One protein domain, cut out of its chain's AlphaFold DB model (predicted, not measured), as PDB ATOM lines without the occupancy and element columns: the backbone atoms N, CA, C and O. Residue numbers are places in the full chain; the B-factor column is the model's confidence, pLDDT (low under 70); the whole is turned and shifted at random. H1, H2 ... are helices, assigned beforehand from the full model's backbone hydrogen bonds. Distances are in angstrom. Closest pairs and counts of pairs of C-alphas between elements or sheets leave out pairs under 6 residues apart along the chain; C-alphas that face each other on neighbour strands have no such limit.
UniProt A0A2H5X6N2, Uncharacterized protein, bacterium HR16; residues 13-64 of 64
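AT A GLANCE: This is residues 13 to 64 of the 64 residues of an uncharacterized protein of bacterium HR16 (UniProt A0A2H5X6N2). There is little regular structure: helix H1 and the shorter H2 sit at one end of an elongated domain, and a long unnamed stretch, residues 13 to 34, makes the other end. In that stretch residues 18 to 19 pair antiparallel with residues 24 to 25. The printed part has 52 residues with two named helices, H1 then H2, and no named strand; its class is all helix, with 17 residues in named elements. It is compact, with a radius of gyration of the C-alphas of 11.1 A, and spans 34 by 18 by 18 A.

HOW THE PARTS SIT: H1, residues 35 to 45, and H2, residues 57 to 62, are close but not clearly touching; their closest C-alphas, of Thr 38 and Arg 57, are 7.7 A apart. Their lines are only just about perpendicular, at 72 degrees. In both helices every O i to N i+4 pair is within hydrogen-bond range.

IN THESE COORDINATES: H1 measures 15.2 A from C-alpha 35 at (200.145, 191.521, 282.493) to C-alpha 45. H2 measures 8.9 A and ends with C-alpha 62 at (201.498, 184.341, 296.048).

THE WHOLE: The C-alphas farthest apart, of Glu 21 and His 63, are 35.4 A apart. The printed part has no cut. The link from H1 to H2 is long, with 11 residues. Residues 63 to 64 are under 70 in pLDDT.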
ATOM      1  N   PRO A  13     216.341 199.306 280.080       90.56
ATOM      2  CA  PRO A  13     217.381 200.247 279.647       90.56
ATOM      3  C   PRO A  13     218.053 201.060 280.766       90.56
ATOM      4  O   PRO A  13     219.019 201.768 280.502       90.56
ATOM      5  N   ARG A  14     217.536 201.024 281.999       90.94
ATOM      6  CA  ARG A  14     218.132 201.665 283.184       90.94
ATOM      7  C   ARG A  14     218.750 200.651 284.152       90.94
ATOM      8  O   ARG A  14     219.321 201.044 285.162       90.94
ATOM      9  N   CYS A  15     218.627 199.357 283.872       93.81
ATOM     10  CA  CYS A  15     219.185 198.301 284.698       93.81
ATOM     11  C   CYS A  15     220.657 198.073 284.345       93.81
ATOM     12  O   CYS A  15     220.998 197.901 283.179       93.81
ATOM     13  N   ARG A  16     221.524 197.979 285.361       95.19
ATOM     14  CA  ARG A  16     222.954 197.654 285.190       95.19
ATOM     15  C   ARG A  16     223.211 196.278 284.558       95.19
ATOM     16  O   ARG A  16     224.301 196.026 284.071       95.19
ATOM     17  N   LEU A  17     222.223 195.382 284.616       95.81
ATOM     18  CA  LEU A  17     222.287 194.022 284.068       95.81
ATOM     19  C   LEU A  17     221.655 193.922 282.674       95.81
ATOM     20  O   LEU A  17     221.425 192.820 282.185       95.81
ATOM     21  N   TYR A  18     221.270 195.042 282.067       96.62
ATOM     22  CA  TYR A  18     220.735 195.042 280.715       96.62
ATOM     23  C   TYR A  18     221.857 195.301 279.718       96.62
ATOM     24  O   TYR A  18     222.453 196.377 279.700       96.62
ATOM     25  N   ASP A  19     222.107 194.304 278.884       96.75
ATOM     26  CA  ASP A  19     222.932 194.427 277.696       96.75
ATOM     27  C   ASP A  19     222.135 195.201 276.637       96.75
ATOM     28  O   ASP A  19     221.102 194.737 276.142       96.75
ATOM     29  N   ARG A  20     222.598 196.420 276.338       95.25
ATOM     30  CA  ARG A  20     221.944 197.320 275.381       95.25
ATOM     31  C   ARG A  20     222.111 196.837 273.948       95.25
ATOM     32  O   ARG A  20     221.161 196.960 273.180       95.25
ATOM     33  N   GLU A  21     223.278 196.294 273.615       96.25
ATOM     34  CA  GLU A  21     223.602 195.822 272.268       96.25
ATOM     35  C   GLU A  21     222.843 194.527 271.977       96.25
ATOM     36  O   GLU A  21     222.100 194.438 271.000       96.25
ATOM     37  N   GLY A  22     222.916 193.560 272.896       95.62
ATOM     38  CA  GLY A  22     222.191 192.293 272.796       95.62
ATOM     39  C   GLY A  22     220.703 192.375 273.149       95.62
ATOM     40  O   GLY A  22     219.999 191.371 273.045       95.62
ATOM     41  N   ARG A  23     220.209 193.545 273.583       93.75
ATOM     42  CA  ARG A  23     218.818 193.805 274.005       93.75
ATOM     43  C   ARG A  23     218.266 192.760 274.984       93.75
ATOM     44  O   ARG A  23     217.109 192.350 274.894       93.75
ATOM     45  N   ARG A  24     219.090 192.326 275.940       95.56
ATOM     46  CA  ARG A  24     218.761 191.221 276.854       95.56
ATOM     47  C   ARG A  24     219.294 191.440 278.258       95.56
ATOM     48  O   ARG A  24     220.183 192.248 278.499       95.56
ATOM     49  N   CYS A  25     218.745 190.701 279.215       96.88
ATOM     50  CA  CYS A  25     219.315 190.656 280.553       96.88
ATOM     51  C   CYS A  25     220.542 189.737 280.572       96.88
ATOM     52  O   CYS A  25     220.461 188.593 280.126       96.88
ATOM     53  N   THR A  26     221.649 190.201 281.149       98.00
ATOM     54  CA  THR A  26     222.904 189.439 281.259       98.00
ATOM     55  C   THR A  26     222.800 188.232 282.191       98.00
ATOM     56  O   THR A  26     223.595 187.308 282.079       98.00
ATOM     57  N   ILE A  27     221.793 188.202 283.073       96.62
ATOM     58  CA  ILE A  27     221.508 187.073 283.978       96.62
ATOM     59  C   ILE A  27     220.272 186.259 283.552       96.62
ATOM     60  O   ILE A  27     219.685 185.545 284.363       96.62
ATOM     61  N   GLY A  28     219.819 186.417 282.303       95.62
ATOM     62  CA  GLY A  28     218.746 185.596 281.729       95.62
ATOM     63  C   GLY A  28     217.341 185.847 282.292       95.62
ATOM     64  O   GLY A  28     216.491 184.965 282.218       95.62
ATOM     65  N   LYS A  29     217.072 187.024 282.876       96.88
ATOM     66  CA  LYS A  29     215.719 187.407 283.325       96.88
ATOM     67  C   LYS A  29     214.912 188.094 282.229       96.88
ATOM     68  O   LYS A  29     215.461 188.831 281.412       96.88
ATOM     69  N   VAL A  30     213.591 187.942 282.294       95.62
ATOM     70  CA  VAL A  30     212.638 188.604 281.392       95.62
ATOM     71  C   VAL A  30     211.809 189.621 282.174       95.62
ATOM     72  O   VAL A  30     211.378 189.349 283.293       95.62
ATOM     73  N   ASN A  31     211.576 190.805 281.605       95.12
ATOM     74  CA  ASN A  31     210.723 191.831 282.215       95.12
ATOM     75  C   ASN A  31     209.647 192.310 281.225       95.12
ATOM     76  O   ASN A  31     209.778 193.407 280.668       95.12
ATOM     77  N   PRO A  32     208.611 191.492 280.964       94.12
ATOM     78  CA  PRO A  32     207.540 191.878 280.058       94.12
ATOM     79  C   PRO A  32     206.783 193.109 280.564       94.12
ATOM     80  O   PRO A  32     206.740 193.389 281.765       94.12
ATOM     81  N   ARG A  33     206.217 193.889 279.635       90.44
ATOM     82  CA  ARG A  33     205.595 195.184 279.966       90.44
ATOM     83  C   ARG A  33     204.128 195.053 280.349       90.44
ATOM     84  O   ARG A  33     203.645 195.918 281.080       90.44
ATOM     85  N   THR A  34     203.450 194.024 279.849       93.25
ATOM     86  CA  THR A  34     202.021 193.794 280.063       93.25
ATOM     87  C   THR A  34     201.792 192.654 281.056       93.25
ATOM     88  O   THR A  34     202.671 191.817 281.302       93.25
ATOM     89  N   LYS A  35     200.591 192.629 281.644       94.94
ATOM     90  CA  LYS A  35     200.145 191.521 282.493       94.94
ATOM     91  C   LYS A  35     200.086 190.218 281.695       94.94
ATOM     92  O   LYS A  35     200.612 189.221 282.166       94.94
ATOM     93  N   LEU A  36     199.506 190.254 280.493       97.12
ATOM     94  CA  LEU A  36     199.357 189.081 279.631       97.12
ATOM     95  C   LEU A  36     200.715 188.433 279.332       97.12
ATOM     96  O   LEU A  36     200.938 187.298 279.746       97.12
ATOM     97  N   ASP A  37     201.663 189.194 278.778       97.06
ATOM     98  CA  ASP A  37     202.998 188.683 278.437       97.06
ATOM     99  C   ASP A  37     203.724 188.128 279.669       97.06
ATOM    100  O   ASP A  37     204.497 187.177 279.582       97.06
ATOM    101  N   THR A  38     203.511 188.738 280.840       96.31
ATOM    102  CA  THR A  38     204.125 188.271 282.087       96.31
ATOM    103  C   THR A  38     203.605 186.891 282.477       96.31
ATOM    104  O   THR A  38     204.393 186.031 282.871       96.31
ATOM    105  N   TYR A  39     202.295 186.678 282.370       96.56
ATOM    106  CA  TYR A  39     201.657 185.414 282.721       96.56
ATOM    107  C   TYR A  39     202.028 184.326 281.711       96.56
ATOM    108  O   TYR A  39     202.427 183.239 282.121       96.56
ATOM    109  N   GLU A  40     202.012 184.641 280.416       97.56
ATOM    110  CA  GLU A  40     202.467 183.730 279.359       97.56
ATOM    111  C   GLU A  40     203.944 183.350 279.545       97.56
ATOM    112  O   GLU A  40     204.299 182.172 279.552       97.56
ATOM    113  N   THR A  41     204.815 184.330 279.810       97.00
ATOM    114  CA  THR A  41     206.238 184.077 280.096       97.00
ATOM    115  C   THR A  41     206.407 183.169 281.313       97.00
ATOM    116  O   THR A  41     207.243 182.266 281.304       97.00
ATOM    117  N   ALA A  42     205.630 183.390 282.373       96.94
ATOM    118  CA  ALA A  42     205.678 182.560 283.570       96.94
ATOM    119  C   ALA A  42     205.167 181.135 283.331       96.94
ATOM    120  O   ALA A  42     205.693 180.211 283.949       96.94
ATOM    121  N   GLN A  43     204.185 180.952 282.450       96.81
ATOM    122  CA  GLN A  43     203.684 179.639 282.055       96.81
ATOM    123  C   GLN A  43     204.729 178.859 281.246       96.81
ATOM    124  O   GLN A  43     204.925 177.674 281.490       96.81
ATOM    125  N   VAL A  44     205.428 179.528 280.322       97.62
ATOM    126  CA  VAL A  44     206.405 178.891 279.422       97.62
ATOM    127  C   VAL A  44     207.763 178.668 280.097       97.62
ATOM    128  O   VAL A  44     208.349 177.599 279.973       97.62
ATOM    129  N   LEU A  45     208.285 179.670 280.813       96.81
ATOM    130  CA  LEU A  45     209.647 179.661 281.376       96.81
ATOM    131  C   LEU A  45     209.684 179.453 282.897       96.81
ATOM    132  O   LEU A  45     210.756 179.314 283.490       96.81
ATOM    133  N   GLY A  46     208.525 179.476 283.551       95.94
ATOM    134  CA  GLY A  46     208.407 179.467 285.001       95.94
ATOM    135  C   GLY A  46     208.570 180.856 285.627       95.94
ATOM    136  O   GLY A  46     209.380 181.685 285.213       95.94
ATOM    137  N   VAL A  47     207.856 181.097 286.731       95.50
ATOM    138  CA  VAL A  47     207.876 182.380 287.477       95.50
ATOM    139  C   VAL A  47     209.292 182.836 287.880       95.50
ATOM    140  O   VAL A  47     209.551 184.030 288.002       95.50
ATOM    141  N   ARG A  48     210.253 181.913 288.056       94.69
ATOM    142  CA  ARG A  48     211.650 182.257 288.388       94.69
ATOM    143  C   ARG A  48     212.408 182.919 287.228       94.69
ATOM    144  O   ARG A  48     213.425 183.561 287.497       94.69
ATOM    145  N   ALA A  49     211.941 182.795 285.985       96.50
ATOM    146  CA  ALA A  49     212.507 183.492 284.829       96.50
ATOM    147  C   ALA A  49     212.142 184.988 284.807       96.50
ATOM    148  O   ALA A  49     212.870 185.796 284.224       96.50
ATOM    149  N   LEU A  50     211.061 185.383 285.490       96.44
ATOM    150  CA  LEU A  50     210.673 186.786 285.607       96.44
ATOM    151  C   LEU A  50     211.686 187.585 286.435       96.44
ATOM    152  O   LEU A  50     212.201 187.140 287.465       96.44
ATOM    153  N   CYS A  51     211.949 188.804 285.977       95.56
ATOM    154  CA  CYS A  51     212.747 189.795 286.679       95.56
ATOM    155  C   CYS A  51     212.116 190.134 288.034       95.56
ATOM    156  O   CYS A  51     210.900 190.274 288.135       95.56
ATOM    157  N   ALA A  52     212.945 190.343 289.060       92.81
ATOM    158  CA  ALA A  52     212.488 190.775 290.383       92.81
ATOM    159  C   ALA A  52     211.735 192.120 290.354       92.81
ATOM    160  O   ALA A  52     210.908 192.368 291.218       92.81
ATOM    161  N   PHE A  53     211.989 192.962 289.346       92.81
ATOM    162  CA  PHE A  53     211.312 194.252 289.157       92.81
ATOM    163  C   PHE A  53     210.065 194.174 288.262       92.81
ATOM    164  O   PHE A  53     209.512 195.214 287.894       92.81
ATOM    165  N   ASN A  54     209.643 192.976 287.847       94.06
ATOM    166  CA  ASN A  54     208.405 192.830 287.093       94.06
ATOM    167  C   ASN A  54     207.199 193.028 288.026       94.06
ATOM    168  O   ASN A  54     207.092 192.376 289.061       94.06
ATOM    169  N   LEU A  55     206.275 193.898 287.616       92.19
ATOM    170  CA  LEU A  55     205.133 194.341 288.425       92.19
ATOM    171  C   LEU A  55     204.168 193.219 288.826       92.19
ATOM    172  O   LEU A  55     203.462 193.358 289.817       92.19
ATOM    173  N   TYR A  56     204.108 192.128 288.064       93.12
ATOM    174  CA  TYR A  56     203.153 191.045 288.305       93.12
ATOM    175  C   TYR A  56     203.811 189.775 288.853       93.12
ATOM    176  O   TYR A  56     203.121 188.789 289.112       93.12
ATOM    177  N   ARG A  57     205.134 189.790 289.063       93.06
ATOM    178  CA  ARG A  57     205.878 188.636 289.577       93.06
ATOM    179  C   ARG A  57     205.386 188.206 290.953       93.06
ATOM    180  O   ARG A  57     205.215 187.012 291.175       93.06
ATOM    181  N   ASP A  58     205.166 189.150 291.858       90.50
ATOM    182  CA  ASP A  58     204.825 188.820 293.244       90.50
ATOM    183  C   ASP A  58     203.403 188.256 293.355       90.50
ATOM    184  O   ASP A  58     203.184 187.301 294.095       90.50
ATOM    185  N   HIS A  59     202.474 188.727 292.516       91.25
ATOM    186  CA  HIS A  59     201.159 188.099 292.361       91.25
ATOM    187  C   HIS A  59     201.279 186.628 291.938       91.25
ATOM    188  O   HIS A  59     200.618 185.764 292.503       91.25
ATOM    189  N   LEU A  60     202.159 186.320 290.983       91.44
ATOM    190  CA  LEU A  60     202.391 184.945 290.530       91.44
ATOM    191  C   LEU A  60     203.108 184.068 291.566       91.44
ATOM    192  O   LEU A  60     203.035 182.848 291.475       91.44
ATOM    193  N   LEU A  61     203.828 184.657 292.524       88.75
ATOM    194  CA  LEU A  61     204.454 183.918 293.623       88.75
ATOM    195  C   LEU A  61     203.476 183.624 294.762       88.75
ATOM    196  O   LEU A  61     203.607 182.580 295.390       88.75
ATOM    197  N   ALA A  62     202.512 184.511 295.009       86.38
ATOM    198  CA  ALA A  62     201.498 184.341 296.048       86.38
ATOM    199  C   ALA A  62     200.456 183.252 295.722       86.38
ATOM    200  O   ALA A  62     199.771 182.779 296.622       86.38
ATOM    201  N   HIS A  63     200.334 182.861 294.450       68.81
ATOM    202  CA  HIS A  63     199.354 181.884 293.959       68.81
ATOM    203  C   HIS A  63     199.991 180.563 293.493       68.81
ATOM    204  O   HIS A  63     199.491 179.936 292.560       68.81
ATOM    205  N   LYS A  64     201.114 180.171 294.098       55.75
ATOM    206  CA  LYS A  64     201.757 178.875 293.851       55.75
ATOM    207  C   LYS A  64     201.386 177.832 294.884       55.75
ATOM    208  O   LYS A  64     201.279 178.210 296.069       55.75
TER     209      LYS A  64